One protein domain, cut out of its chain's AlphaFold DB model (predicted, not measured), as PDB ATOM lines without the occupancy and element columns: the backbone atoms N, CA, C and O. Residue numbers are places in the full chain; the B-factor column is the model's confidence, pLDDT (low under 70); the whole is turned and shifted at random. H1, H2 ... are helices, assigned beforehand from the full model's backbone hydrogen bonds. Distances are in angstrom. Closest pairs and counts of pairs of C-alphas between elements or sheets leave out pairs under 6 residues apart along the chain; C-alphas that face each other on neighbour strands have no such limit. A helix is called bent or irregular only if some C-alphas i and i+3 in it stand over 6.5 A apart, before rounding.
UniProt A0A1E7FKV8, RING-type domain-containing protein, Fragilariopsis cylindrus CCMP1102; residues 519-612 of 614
ATOM      1  N   PHE A 519     -16.473  22.615  14.263       73.44
ATOM      2  CA  PHE A 519     -16.003  23.396  13.118       73.44
ATOM      3  C   PHE A 519     -16.275  24.903  13.261       73.44
ATOM      4  O   PHE A 519     -15.870  25.681  12.401       73.44
ATOM      5  N   SER A 520     -16.906  25.338  14.359       71.56
ATOM      6  CA  SER A 520     -17.268  26.745  14.627       71.56
ATOM      7  C   SER A 520     -16.089  27.731  14.596       71.56
ATOM      8  O   SER A 520     -16.271  28.915  14.324       71.56
ATOM      9  N   SER A 521     -14.876  27.241  14.855       70.44
ATOM     10  CA  SER A 521     -13.618  27.998  14.868       70.44
ATOM     11  C   SER A 521     -12.816  27.919  13.560       70.44
ATOM     12  O   SER A 521     -11.734  28.502  13.474       70.44
ATOM     13  N   TRP A 522     -13.299  27.184  12.551       77.19
ATOM     14  CA  TRP A 522     -12.544  26.888  11.330       77.19
ATOM     15  C   TRP A 522     -12.816  27.912  10.225       77.19
ATOM     16  O   TRP A 522     -13.949  28.323   9.977       77.19
ATOM     17  N   SER A 523     -11.768  28.283   9.495       80.12
ATOM     18  CA  SER A 523     -11.890  29.112   8.295       80.12
ATOM     19  C   SER A 523     -12.382  28.310   7.082       80.12
ATOM     20  O   SER A 523     -12.148  27.106   6.963       80.12
ATOM     21  N   ILE A 524     -12.986  29.005   6.110       80.81
ATOM     22  CA  ILE A 524     -13.372  28.418   4.812       80.81
ATOM     23  C   ILE A 524     -12.156  27.788   4.104       80.81
ATOM     24  O   ILE A 524     -12.296  26.754   3.454       80.81
ATOM     25  N   SER A 525     -10.957  28.359   4.266       75.38
ATOM     26  CA  SER A 525      -9.709  27.792   3.741       75.38
ATOM     27  C   SER A 525      -9.406  26.419   4.348       75.38
ATOM     28  O   SER A 525      -9.192  25.464   3.606       75.38
ATOM     29  N   GLN A 526      -9.470  26.287   5.677       76.50
ATOM     30  CA  GLN A 526      -9.233  25.021   6.383       76.50
ATOM     31  C   GLN A 526     -10.270  23.953   6.020       76.50
ATOM     32  O   GLN A 526      -9.902  22.809   5.759       76.50
ATOM     33  N   LEU A 527     -11.552  24.329   5.923       80.88
ATOM     34  CA  LEU A 527     -12.616  23.429   5.464       80.88
ATOM     35  C   LEU A 527     -12.355  22.927   4.033       80.88
ATOM     36  O   LEU A 527     -12.524  21.740   3.762       80.88
ATOM     37  N   ARG A 528     -11.882  23.797   3.127       79.69
ATOM     38  CA  ARG A 528     -11.527  23.407   1.752       79.69
ATOM     39  C   ARG A 528     -10.278  22.522   1.679       79.69
ATOM     40  O   ARG A 528     -10.323  21.536   0.953       79.69
ATOM     41  N   VAL A 529      -9.222  22.810   2.447       75.62
ATOM     42  CA  VAL A 529      -8.001  21.974   2.517       75.62
ATOM     43  C   VAL A 529      -8.323  20.572   3.039       75.62
ATOM     44  O   VAL A 529      -7.942  19.569   2.435       75.62
ATOM     45  N   VAL A 530      -9.080  20.484   4.134       75.69
ATOM     46  CA  VAL A 530      -9.461  19.198   4.730       75.69
ATOM     47  C   VAL A 530     -10.416  18.415   3.825       75.69
ATOM     48  O   VAL A 530     -10.307  17.194   3.751       75.69
ATOM     49  N   ALA A 531     -11.286  19.087   3.067       81.31
ATOM     50  CA  ALA A 531     -12.104  18.437   2.047       81.31
ATOM     51  C   ALA A 531     -11.304  17.954   0.825       81.31
ATOM     52  O   ALA A 531     -11.619  16.883   0.307       81.31
ATOM     53  N   SER A 532     -10.268  18.677   0.373       77.62
ATOM     54  CA  SER A 532      -9.407  18.195  -0.717       77.62
ATOM     55  C   SER A 532      -8.595  16.967  -0.304       77.62
ATOM     56  O   SER A 532      -8.606  15.978  -1.032       77.62
ATOM     57  N   GLU A 533      -7.999  16.969   0.894       70.31
ATOM     58  CA  GLU A 533      -7.327  15.787   1.463       70.31
ATOM     59  C   GLU A 533      -8.300  14.607   1.620       70.31
ATOM     60  O   GLU A 533      -7.995  13.468   1.271       70.31
ATOM     61  N   ALA A 534      -9.526  14.877   2.079       74.12
ATOM     62  CA  ALA A 534     -10.569  13.867   2.220       74.12
ATOM     63  C   ALA A 534     -11.234  13.447   0.894       74.12
ATOM     64  O   ALA A 534     -12.094  12.567   0.920       74.12
ATOM     65  N   SER A 535     -10.890  14.038  -0.256       79.69
ATOM     66  CA  SER A 535     -11.590  13.820  -1.536       79.69
ATOM     67  C   SER A 535     -13.119  13.993  -1.418       79.69
ATOM     68  O   SER A 535     -13.894  13.074  -1.703       79.69
ATOM     69  N   ILE A 536     -13.545  15.168  -0.940       83.94
ATOM     70  CA  ILE A 536     -14.944  15.599  -0.786       83.94
ATOM     71  C   ILE A 536     -15.205  16.793  -1.711       83.94
ATOM     72  O   ILE A 536     -14.505  17.804  -1.637       83.94
ATOM     73  N   ASP A 537     -16.240  16.711  -2.553       82.81
ATOM     74  CA  ASP A 537     -16.557  17.795  -3.483       82.81
ATOM     75  C   ASP A 537     -17.351  18.952  -2.838       82.81
ATOM     76  O   ASP A 537     -18.571  18.889  -2.621       82.81
ATOM     77  N   LEU A 538     -16.632  20.053  -2.602       84.38
ATOM     78  CA  LEU A 538     -17.156  21.351  -2.165       84.38
ATOM     79  C   LEU A 538     -17.292  22.376  -3.313       84.38
ATOM     80  O   LEU A 538     -17.372  23.579  -3.042       84.38
ATOM     81  N   SER A 539     -17.294  21.949  -4.582       80.25
ATOM     82  CA  SER A 539     -17.473  22.833  -5.749       80.25
ATOM     83  C   SER A 539     -18.814  23.577  -5.727       80.25
ATOM     84  O   SER A 539     -18.891  24.752  -6.077       80.25
ATOM     85  N   GLN A 540     -19.861  22.897  -5.257       78.31
ATOM     86  CA  GLN A 540     -21.232  23.405  -5.170       78.31
ATOM     87  C   GLN A 540     -21.492  24.258  -3.914       78.31
ATOM     88  O   GLN A 540     -22.482  24.986  -3.877       78.31
ATOM     89  N   CYS A 541     -20.625  24.174  -2.897       82.06
ATOM     90  CA  CYS A 541     -20.822  24.823  -1.600       82.06
ATOM     91  C   CYS A 541     -20.398  26.299  -1.636       82.06
ATOM     92  O   CYS A 541     -19.244  26.627  -1.947       82.06
ATOM     93  N   LYS A 542     -21.331  27.181  -1.274       78.38
ATOM     94  CA  LYS A 542     -21.193  28.644  -1.277       78.38
ATOM     95  C   LYS A 542     -20.914  29.197   0.119       78.38
ATOM     96  O   LYS A 542     -20.064  30.078   0.247       78.38
ATOM     97  N   THR A 543     -21.580  28.687   1.156       83.75
ATOM     98  CA  THR A 543     -21.343  29.083   2.557       83.75
ATOM     99  C   THR A 543     -20.443  28.096   3.303       83.75
ATOM    100  O   THR A 543     -20.292  26.943   2.904       83.75
ATOM    101  N   GLY A 544     -19.838  28.541   4.411       77.69
ATOM    102  CA  GLY A 544     -19.050  27.663   5.286       77.69
ATOM    103  C   GLY A 544     -19.886  26.539   5.909       77.69
ATOM    104  O   GLY A 544     -19.407  25.413   6.007       77.69
ATOM    105  N   ASN A 545     -21.151  26.811   6.242       77.94
ATOM    106  CA  ASN A 545     -22.049  25.833   6.859       77.94
ATOM    107  C   ASN A 545     -22.358  24.669   5.903       77.94
ATOM    108  O   ASN A 545     -22.217  23.521   6.303       77.94
ATOM    109  N   GLU A 546     -22.633  24.943   4.620       81.75
ATOM    110  CA  GLU A 546     -22.788  23.899   3.585       81.75
ATOM    111  C   GLU A 546     -21.543  22.998   3.457       81.75
ATOM    112  O   GLU A 546     -21.650  21.813   3.137       81.75
ATOM    113  N   MET A 547     -20.344  23.552   3.685       81.94
ATOM    114  CA  MET A 547     -19.098  22.778   3.667       81.94
ATOM    115  C   MET A 547     -18.974  21.904   4.914       81.94
ATOM    116  O   MET A 547     -18.630  20.729   4.794       81.94
ATOM    117  N   VAL A 548     -19.294  22.452   6.091       82.00
ATOM    118  CA  VAL A 548     -19.349  21.696   7.351       82.00
ATOM    119  C   VAL A 548     -20.360  20.556   7.243       82.00
ATOM    120  O   VAL A 548     -20.001  19.425   7.541       82.00
ATOM    121  N   GLU A 549     -21.571  20.791   6.738       79.25
ATOM    122  CA  GLU A 549     -22.595  19.752   6.561       79.25
ATOM    123  C   GLU A 549     -22.142  18.619   5.627       79.25
ATOM    124  O   GLU A 549     -22.267  17.448   5.993       79.25
ATOM    125  N   LYS A 550     -21.535  18.925   4.468       80.00
ATOM    126  CA  LYS A 550     -20.962  17.882   3.591       80.00
ATOM    127  C   LYS A 550     -19.826  17.100   4.267       80.00
ATOM    128  O   LYS A 550     -19.756  15.879   4.118       80.00
ATOM    129  N   ILE A 551     -18.950  17.773   5.019       81.38
ATOM    130  CA  ILE A 551     -17.842  17.137   5.754       81.38
ATOM    131  C   ILE A 551     -18.375  16.247   6.892       81.38
ATOM    132  O   ILE A 551     -17.909  15.119   7.056       81.38
ATOM    133  N   LEU A 552     -19.389  16.710   7.630       75.31
ATOM    134  CA  LEU A 552     -20.084  15.946   8.669       75.31
ATOM    135  C   LEU A 552     -20.786  14.717   8.093       75.31
ATOM    136  O   LEU A 552     -20.677  13.641   8.675       75.31
ATOM    137  N   TYR A 553     -21.469  14.842   6.952       75.56
ATOM    138  CA  TYR A 553     -22.135  13.719   6.291       75.56
ATOM    139  C   TYR A 553     -21.126  12.629   5.895       75.56
ATOM    140  O   TYR A 553     -21.281  11.467   6.283       75.56
ATOM    141  N   ALA A 554     -20.049  13.012   5.202       76.62
ATOM    142  CA  ALA A 554     -18.989  12.093   4.789       76.62
ATOM    143  C   ALA A 554     -18.272  11.446   5.990       76.62
ATOM    144  O   ALA A 554     -18.010  10.243   5.984       76.62
ATOM    145  N   GLY A 555     -17.985  12.214   7.047       70.50
ATOM    146  CA  GLY A 555     -17.361  11.702   8.268       70.50
ATOM    147  C   GLY A 555     -18.273  10.759   9.060       70.50
ATOM    148  O   GLY A 555     -17.867   9.651   9.395       70.50
ATOM    149  N   ASN A 556     -19.511  11.171   9.343       68.94
ATOM    150  CA  ASN A 556     -20.415  10.439  10.236       68.94
ATOM    151  C   ASN A 556     -21.113   9.240   9.580       68.94
ATOM    152  O   ASN A 556     -21.445   8.302  10.301       68.94
ATOM    153  N   ARG A 557     -21.358   9.254   8.258       64.31
ATOM    154  CA  ARG A 557     -22.124   8.193   7.570       64.31
ATOM    155  C   ARG A 557     -21.290   7.309   6.645       64.31
ATOM    156  O   ARG A 557     -21.605   6.133   6.512       64.31
ATOM    157  N   GLU A 558     -20.253   7.850   6.002       63.47
ATOM    158  CA  GLU A 558     -19.519   7.130   4.948       63.47
ATOM    159  C   GLU A 558     -18.124   6.642   5.374       63.47
ATOM    160  O   GLU A 558     -17.673   5.597   4.907       63.47
ATOM    161  N   ARG A 559     -17.394   7.407   6.201       70.75
ATOM    162  CA  ARG A 559     -15.938   7.231   6.374       70.75
ATOM    163  C   ARG A 559     -15.496   7.349   7.845       70.75
ATOM    164  O   ARG A 559     -15.025   8.413   8.253       70.75
ATOM    165  N   PRO A 560     -15.522   6.264   8.648       60.28
ATOM    166  CA  PRO A 560     -15.124   6.318  10.062       60.28
ATOM    167  C   PRO A 560     -13.679   6.810  10.274       60.28
ATOM    168  O   PRO A 560     -13.430   7.636  11.144       60.28
ATOM    169  N   TYR A 561     -12.727   6.428   9.413       61.31
ATOM    170  CA  TYR A 561     -11.340   6.917   9.511       61.31
ATOM    171  C   TYR A 561     -11.196   8.438   9.311       61.31
ATOM    172  O   TYR A 561     -10.290   9.051   9.882       61.31
ATOM    173  N   LEU A 562     -12.090   9.048   8.521       71.19
ATOM    174  CA  LEU A 562     -12.195  10.500   8.367       71.19
ATOM    175  C   LEU A 562     -12.807  11.121   9.629       71.19
ATOM    176  O   LEU A 562     -12.288  12.116  10.124       71.19
ATOM    177  N   ARG A 563     -13.855  10.501  10.185       69.56
ATOM    178  CA  ARG A 563     -14.505  10.898  11.444       69.56
ATOM    179  C   ARG A 563     -13.496  11.099  12.575       69.56
ATOM    180  O   ARG A 563     -13.455  12.153  13.205       69.56
ATOM    181  N   ASP A 564     -12.625  10.118  12.770       61.16
ATOM    182  CA  ASP A 564     -11.674  10.116  13.882       61.16
ATOM    183  C   ASP A 564     -10.446  11.006  13.597       61.16
ATOM    184  O   ASP A 564      -9.816  11.529  14.513       61.16
ATOM    185  N   TYR A 565     -10.130  11.256  12.321       69.50
ATOM    186  CA  TYR A 565      -9.150  12.270  11.903       69.50
ATOM    187  C   TYR A 565      -9.653  13.697  12.159       69.50
ATOM    188  O   TYR A 565      -8.944  14.498  12.768       69.50
ATOM    189  N   LEU A 566     -10.903  13.993  11.802       72.31
ATOM    190  CA  LEU A 566     -11.551  15.276  12.080       72.31
ATOM    191  C   LEU A 566     -11.689  15.542  13.589       72.31
ATOM    192  O   LEU A 566     -11.485  16.675  14.027       72.31
ATOM    193  N   ARG A 567     -11.931  14.497  14.395       69.94
ATOM    194  CA  ARG A 567     -11.902  14.595  15.864       69.94
ATOM    195  C   ARG A 567     -10.512  14.937  16.402       69.94
ATOM    196  O   ARG A 567     -10.426  15.804  17.260       69.94
ATOM    197  N   SER A 568      -9.439  14.338  15.875       66.56
ATOM    198  CA  SER A 568      -8.061  14.711  16.256       66.56
ATOM    199  C   SER A 568      -7.660  16.126  15.788       66.56
ATOM    200  O   SER A 568      -6.838  16.784  16.421       66.56
ATOM    201  N   LEU A 569      -8.275  16.638  14.710       69.00
ATOM    202  CA  LEU A 569      -8.038  17.989  14.182       69.00
ATOM    203  C   LEU A 569      -8.669  19.099  15.035       69.00
ATOM    204  O   LEU A 569      -7.997  20.084  15.338       69.00
ATOM    205  N   SER A 570      -9.948  18.971  15.405       67.50
ATOM    206  CA  SER A 570     -10.731  20.075  15.996       67.50
ATOM    207  C   SER A 570     -10.131  20.684  17.285       67.50
ATOM    208  O   SER A 570     -10.026  21.910  17.359       67.50
ATOM    209  N   PRO A 571      -9.626  19.909  18.269       67.31
ATOM    210  CA  PRO A 571      -8.942  20.480  19.430       67.31
ATOM    211  C   PRO A 571      -7.689  21.277  19.045       67.31
ATOM    212  O   PRO A 571      -7.427  22.334  19.620       67.31
ATOM    213  N   LEU A 572      -6.930  20.814  18.046       67.69
ATOM    214  CA  LEU A 572      -5.675  21.432  17.617       67.69
ATOM    215  C   LEU A 572      -5.888  22.699  16.774       67.69
ATOM    216  O   LEU A 572      -5.096  23.635  16.892       67.69
ATOM    217  N   THR A 573      -6.969  22.808  15.990       68.38
ATOM    218  CA  THR A 573      -7.271  24.054  15.256       68.38
ATOM    219  C   THR A 573      -7.608  25.222  16.187       68.38
ATOM    220  O   THR A 573      -7.350  26.368  15.815       68.38
ATOM    221  N   THR A 574      -8.080  24.972  17.417       70.50
ATOM    222  CA  THR A 574      -8.332  26.031  18.420       70.50
ATOM    223  C   THR A 574      -7.070  26.566  19.107       70.50
ATOM    224  O   THR A 574      -7.028  27.736  19.482       70.50
ATOM    225  N   LYS A 575      -6.015  25.751  19.243       73.19
ATOM    226  CA  LYS A 575      -4.762  26.120  19.933       73.19
ATOM    227  C   LYS A 575      -3.999  27.228  19.197       73.19
ATOM    228  O   LYS A 575      -4.103  27.356  17.975       73.19
ATOM    229  N   SER A 576      -3.218  28.048  19.904       78.00
ATOM    230  CA  SER A 576      -2.380  29.074  19.265       78.00
ATOM    231  C   SER A 576      -1.133  28.459  18.608       78.00
ATOM    232  O   SER A 576      -0.767  27.319  18.889       78.00
ATOM    233  N   ILE A 577      -0.444  29.200  17.728       79.06
ATOM    234  CA  ILE A 577       0.829  28.730  17.142       79.06
ATOM    235  C   ILE A 577       1.898  28.474  18.231       79.06
ATOM    236  O   ILE A 577       2.563  27.442  18.146       79.06
ATOM    237  N   PRO A 578       2.064  29.323  19.271       78.06
ATOM    238  CA  PRO A 578       2.881  28.995  20.443       78.06
ATOM    239  C   PRO A 578       2.509  27.675  21.136       78.06
ATOM    240  O   PRO A 578       3.413  26.893  21.431       78.06
ATOM    241  N   ASP A 579       1.216  27.398  21.339       75.81
ATOM    242  CA  ASP A 579       0.743  26.167  21.997       75.81
ATOM    243  C   ASP A 579       0.988  24.933  21.124       75.81
ATOM    244  O   ASP A 579       1.493  23.921  21.596       75.81
ATOM    245  N   LEU A 580       0.704  25.022  19.822       78.50
ATOM    246  CA  LEU A 580       1.001  23.961  18.858       78.50
ATOM    247  C   LEU A 580       2.510  23.697  18.775       78.50
ATOM    248  O   LEU A 580       2.942  22.549  18.716       78.50
ATOM    249  N   ARG A 581       3.331  24.751  18.869       80.31
ATOM    250  CA  ARG A 581       4.788  24.636  19.011       80.31
ATOM    251  C   ARG A 581       5.222  24.133  20.391       80.31
ATOM    252  O   ARG A 581       6.378  23.746  20.516       80.31
ATOM    253  N   ALA A 582       4.371  24.132  21.421       75.06
ATOM    254  CA  ALA A 582       4.621  23.463  22.703       75.06
ATOM    255  C   ALA A 582       4.299  21.968  22.609       75.06
ATOM    256  O   ALA A 582       5.216  21.166  22.753       75.06
ATOM    257  N   ILE A 583       3.076  21.623  22.196       74.75
ATOM    258  CA  ILE A 583       2.611  20.250  21.941       74.75
ATOM    259  C   ILE A 583       3.574  19.506  20.999       74.75
ATOM    260  O   ILE A 583       3.930  18.354  21.224       74.75
ATOM    261  N   SER A 584       4.085  20.170  19.959       77.25
ATOM    262  CA  SER A 584       5.049  19.550  19.043       77.25
ATOM    263  C   SER A 584       6.438  19.326  19.662       77.25
ATOM    264  O   SER A 584       7.127  18.386  19.274       77.25
ATOM    265  N   ARG A 585       6.869  20.142  20.639       77.75
ATOM    266  CA  ARG A 585       8.115  19.906  21.402       77.75
ATOM    267  C   ARG A 585       7.948  18.751  22.389       77.75
ATOM    268  O   ARG A 585       8.818  17.889  22.465       77.75
ATOM    269  N   GLU A 586       6.821  18.741  23.090       73.56
ATOM    270  CA  GLU A 586       6.368  17.726  24.047       73.56
ATOM    271  C   GLU A 586       6.306  16.336  23.388       73.56
ATOM    272  O   GLU A 586       7.026  15.420  23.785       73.56
ATOM    273  N   LEU A 587       5.604  16.224  22.255       72.44
ATOM    274  CA  LEU A 587       5.527  15.008  21.435       72.44
ATOM    275  C   LEU A 587       6.802  14.707  20.613       72.44
ATOM    276  O   LEU A 587       6.843  13.722  19.876       72.44
ATOM    277  N   ARG A 588       7.851  15.540  20.710       74.00
ATOM    278  CA  ARG A 588       9.120  15.446  19.945       74.00
ATOM    279  C   ARG A 588       8.933  15.398  18.419       74.00
ATOM    280  O   ARG A 588       9.715  14.792  17.684       74.00
ATOM    281  N   ILE A 589       7.896  16.067  17.935       79.00
ATOM    282  CA  ILE A 589       7.532  16.193  16.528       79.00
ATOM    283  C   ILE A 589       8.268  17.404  15.954       79.00
ATOM    284  O   ILE A 589       7.952  18.552  16.264       79.00
ATOM    285  N   ASP A 590       9.245  17.150  15.083       81.38
ATOM    286  CA  ASP A 590       9.882  18.223  14.314       81.38
ATOM    287  C   ASP A 590       8.888  18.870  13.330       81.38
ATOM    288  O   ASP A 590       8.204  18.166  12.569       81.38
ATOM    289  N   ILE A 591       8.845  20.200  13.414       82.50
ATOM    290  CA  ILE A 591       8.012  21.182  12.700       82.50
ATOM    291  C   ILE A 591       8.817  22.457  12.389       82.50
ATOM    292  O   ILE A 591       8.245  23.529  12.196       82.50
ATOM    293  N   SER A 592      10.152  22.386  12.437       78.81
ATOM    294  CA  SER A 592      11.038  23.537  12.209       78.81
ATOM    295  C   SER A 592      10.931  24.107  10.787       78.81
ATOM    296  O   SER A 592      11.237  25.279  10.573       78.81
ATOM    297  N   ASP A 593      10.437  23.297   9.853       81.12
ATOM    298  CA  ASP A 593      10.129  23.626   8.465       81.12
ATOM    299  C   ASP A 593       8.671  24.075   8.233       81.12
ATOM    300  O   ASP A 593       8.361  24.564   7.151       81.12
ATOM    301  N   CYS A 594       7.778  23.942   9.223       80.00
ATOM    302  CA  CYS A 594       6.382  24.371   9.107       80.00
ATOM    303  C   CYS A 594       6.252  25.889   9.325       80.00
ATOM    304  O   CYS A 594       6.474  26.404  10.434       80.00
ATOM    305  N   LEU A 595       5.835  26.599   8.278       72.75
ATOM    306  CA  LEU A 595       5.627  28.045   8.289       72.75
ATOM    307  C   LEU A 595       4.187  28.403   8.664       72.75
ATOM    308  O   LEU A 595       3.973  29.373   9.396       72.75
ATOM    309  N   GLU A 596       3.209  27.614   8.218       79.25
ATOM    310  CA  GLU A 596       1.787  27.877   8.459       79.25
ATOM    311  C   GLU A 596       1.213  27.060   9.627       79.25
ATOM    312  O   GLU A 596       1.694  25.980   9.979       79.25
ATOM    313  N   LYS A 597       0.141  27.574  10.252       77.62
ATOM    314  CA  LYS A 597      -0.524  26.909  11.388       77.62
ATOM    315  C   LYS A 597      -1.007  25.505  11.014       77.62
ATOM    316  O   LYS A 597      -0.836  24.569  11.794       77.62
ATOM    317  N   ASP A 598      -1.587  25.370   9.829       72.12
ATOM    318  CA  ASP A 598      -2.209  24.125   9.391       72.12
ATOM    319  C   ASP A 598      -1.152  23.069   9.023       72.12
ATOM    320  O   ASP A 598      -1.330  21.898   9.351       72.12
ATOM    321  N   GLU A 599       0.012  23.470   8.491       77.56
ATOM    322  CA  GLU A 599       1.166  22.572   8.319       77.56
ATOM    323  C   GLU A 599       1.644  21.985   9.653       77.56
ATOM    324  O   GLU A 599       1.939  20.791   9.726       77.56
ATOM    325  N   ILE A 600       1.715  22.808  10.710       79.00
ATOM    326  CA  ILE A 600       2.089  22.362  12.061       79.00
ATOM    327  C   ILE A 600       1.085  21.314  12.557       79.00
ATOM    328  O   ILE A 600       1.498  20.238  12.990       79.00
ATOM    329  N   ILE A 601      -0.219  21.593  12.453       77.12
ATOM    330  CA  ILE A 601      -1.283  20.674  12.890       77.12
ATOM    331  C   ILE A 601      -1.197  19.344  12.126       77.12
ATOM    332  O   ILE A 601      -1.187  18.279  12.747       77.12
ATOM    333  N   GLN A 602      -1.048  19.386  10.799       72.44
ATOM    334  CA  GLN A 602      -0.916  18.182   9.975       72.44
ATOM    335  C   GLN A 602       0.325  17.356  10.336       72.44
ATOM    336  O   GLN A 602       0.264  16.123  10.402       72.44
ATOM    337  N   ARG A 603       1.451  18.016  10.638       76.69
ATOM    338  CA  ARG A 603       2.675  17.346  11.099       76.69
ATOM    339  C   ARG A 603       2.485  16.671  12.453       76.69
ATOM    340  O   ARG A 603       2.907  15.523  12.618       76.69
ATOM    341  N   VAL A 604       1.840  17.372  13.389       74.06
ATOM    342  CA  VAL A 604       1.551  16.894  14.745       74.06
ATOM    343  C   VAL A 604       0.646  15.662  14.704       74.06
ATOM    344  O   VAL A 604       0.987  14.655  15.310       74.06
ATOM    345  N   ILE A 605      -0.431  15.667  13.916       67.62
ATOM    346  CA  ILE A 605      -1.336  14.507  13.806       67.62
ATOM    347  C   ILE A 605      -0.658  13.334  13.082       67.62
ATOM    348  O   ILE A 605      -0.713  12.195  13.549       67.62
ATOM    349  N   THR A 606       0.041  13.595  11.972       66.62
ATOM    350  CA  THR A 606       0.668  12.539  11.152       66.62
ATOM    351  C   THR A 606       1.791  11.801  11.889       66.62
ATOM    352  O   THR A 606       1.944  10.587  11.722       66.62
ATOM    353  N   LYS A 607       2.577  12.500  12.722       66.56
ATOM    354  CA  LYS A 607       3.592  11.869  13.585       66.56
ATOM    355  C   LYS A 607       2.989  11.375  14.913       66.56
ATOM    356  O   LYS A 607       3.350  10.284  15.340       66.56
ATOM    357  N   GLY A 608       2.033  12.088  15.514       57.81
ATOM    358  CA  GLY A 608       1.356  11.707  16.765       57.81
ATOM    359  C   GLY A 608       0.629  10.363  16.675       57.81
ATOM    360  O   GLY A 608       0.845   9.489  17.516       57.81
ATOM    361  N   ARG A 609      -0.088  10.113  15.571       56.56
ATOM    362  CA  ARG A 609      -0.704   8.803  15.282       56.56
ATOM    363  C   ARG A 609       0.309   7.652  15.194       56.56
ATOM    364  O   ARG A 609      -0.034   6.518  15.509       56.56
ATOM    365  N   ARG A 610       1.564   7.918  14.806       52.47
ATOM    366  CA  ARG A 610       2.656   6.917  14.814       52.47
ATOM    367  C   ARG A 610       3.285   6.715  16.197       52.47
ATOM    368  O   ARG A 610       3.998   5.735  16.388       52.47
ATOM    369  N   LEU A 611       3.025   7.619  17.140       41.62
ATOM    370  CA  LEU A 611       3.452   7.538  18.541       41.62
ATOM    371  C   LEU A 611       2.364   6.943  19.456       41.62
ATOM    372  O   LEU A 611       2.622   6.725  20.636       41.62
ATOM    373  N   GLY A 612       1.172   6.646  18.922       39.19
ATOM    374  CA  GLY A 612       0.040   6.116  19.690       39.19
ATOM    375  C   GLY A 612      -0.769   7.182  20.434       39.19
ATOM    376  O   GLY A 612      -1.504   6.839  21.353       39.19
TER     377      GLY A 612
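What this domain is: This is residues 519 to 612 of the 614 residues of the protein "RING-type domain-containing protein" of Fragilariopsis cylindrus CCMP1102 (UniProt A0A1E7FKV8). Two pairs of helices, H1 beside H2 at one end and H4 beside H5 at the other, are joined by a fifth helix, H3, which slants between them through the middle. Within each pair the two helices run the same way at a shallow tilt, while H3 runs back against both pairs, packing by its earlier part on H2 and by its later part on H5. The printed part has 94 residues with five named helices, H1 to H5 in chain order, and no named strand; its class is all helix. It is compact, with a radius of gyration of the C-alphas of 13.7 A, and elongated, spanning 39 by 24 by 20 A.

Where its parts are: H1, residues 524 to 533, begins with C-alpha 524 at (-13.372, 28.418, 4.812) and is 14.4 A long. H2, residues 544 to 558, is 20.5 A long; it is neither bent nor irregular, but only just: C-alphas 555 and 558 are 6.0 A apart. H3, residues 560 to 574, is 22.5 A long and only just irregular, with C-alphas 568 and 571 6.6 A apart; C-alpha 560 is at (-15.124, 6.318, 10.062). H4 is residues 577 to 586. H5, residues 597 to 611, is 21.0 A long and ends with C-alpha 611 at (3.452, 7.538, 18.541).

How they stand to each other: H1 touches H2 at a shallow tilt of 29 degrees, the same way; their closest C-alphas, of Ile 524 and Gly 544, are 5.7 A apart. H2 and H3 form a helical hairpin, opposite ways at a steep tilt of 38 degrees; H2 touches H3 with residues 554 to 556 alone, and the closest C-alphas, of Gly 555 and Arg 563, are 4.3 A apart. H3 touches H5 with residues 568 to 573 alone, opposite ways at a steep tilt of 53 degrees; the closest C-alphas, of Leu 572 and Ile 601, are 6.5 A apart. H4 touches H5 at a shallow tilt of 19 degrees, the same way, with the closest C-alphas, of Ser 584 and Val 604, 6.1 A apart. H1 and H5 are close but not clearly touching, with the C-alphas of Gln 526 and Asp 598 closest at 7.7 A. H1 and H3 are near each other. H4 is apart from H1 and H2, and H2 is apart from H5. In H1 and H2 every O i to N i+4 pair is within hydrogen-bond range; in H3 it is 8 of 11, in H4 5 of 6 and in H5 10 of 11.

The domain as a whole: The two C-alphas farthest apart, of Gln 540 and Glu 586, are 40.6 A from each other. The printed part has no cut. The links H2 to H3 and H3 to H4 are tight, and the links H1 to H2 and H4 to H5 are short, with 10 residues each. The mean pLDDT of the printed part is 73.7; 23 residues are under 70, among them residues 567 to 573 and 605 to 612.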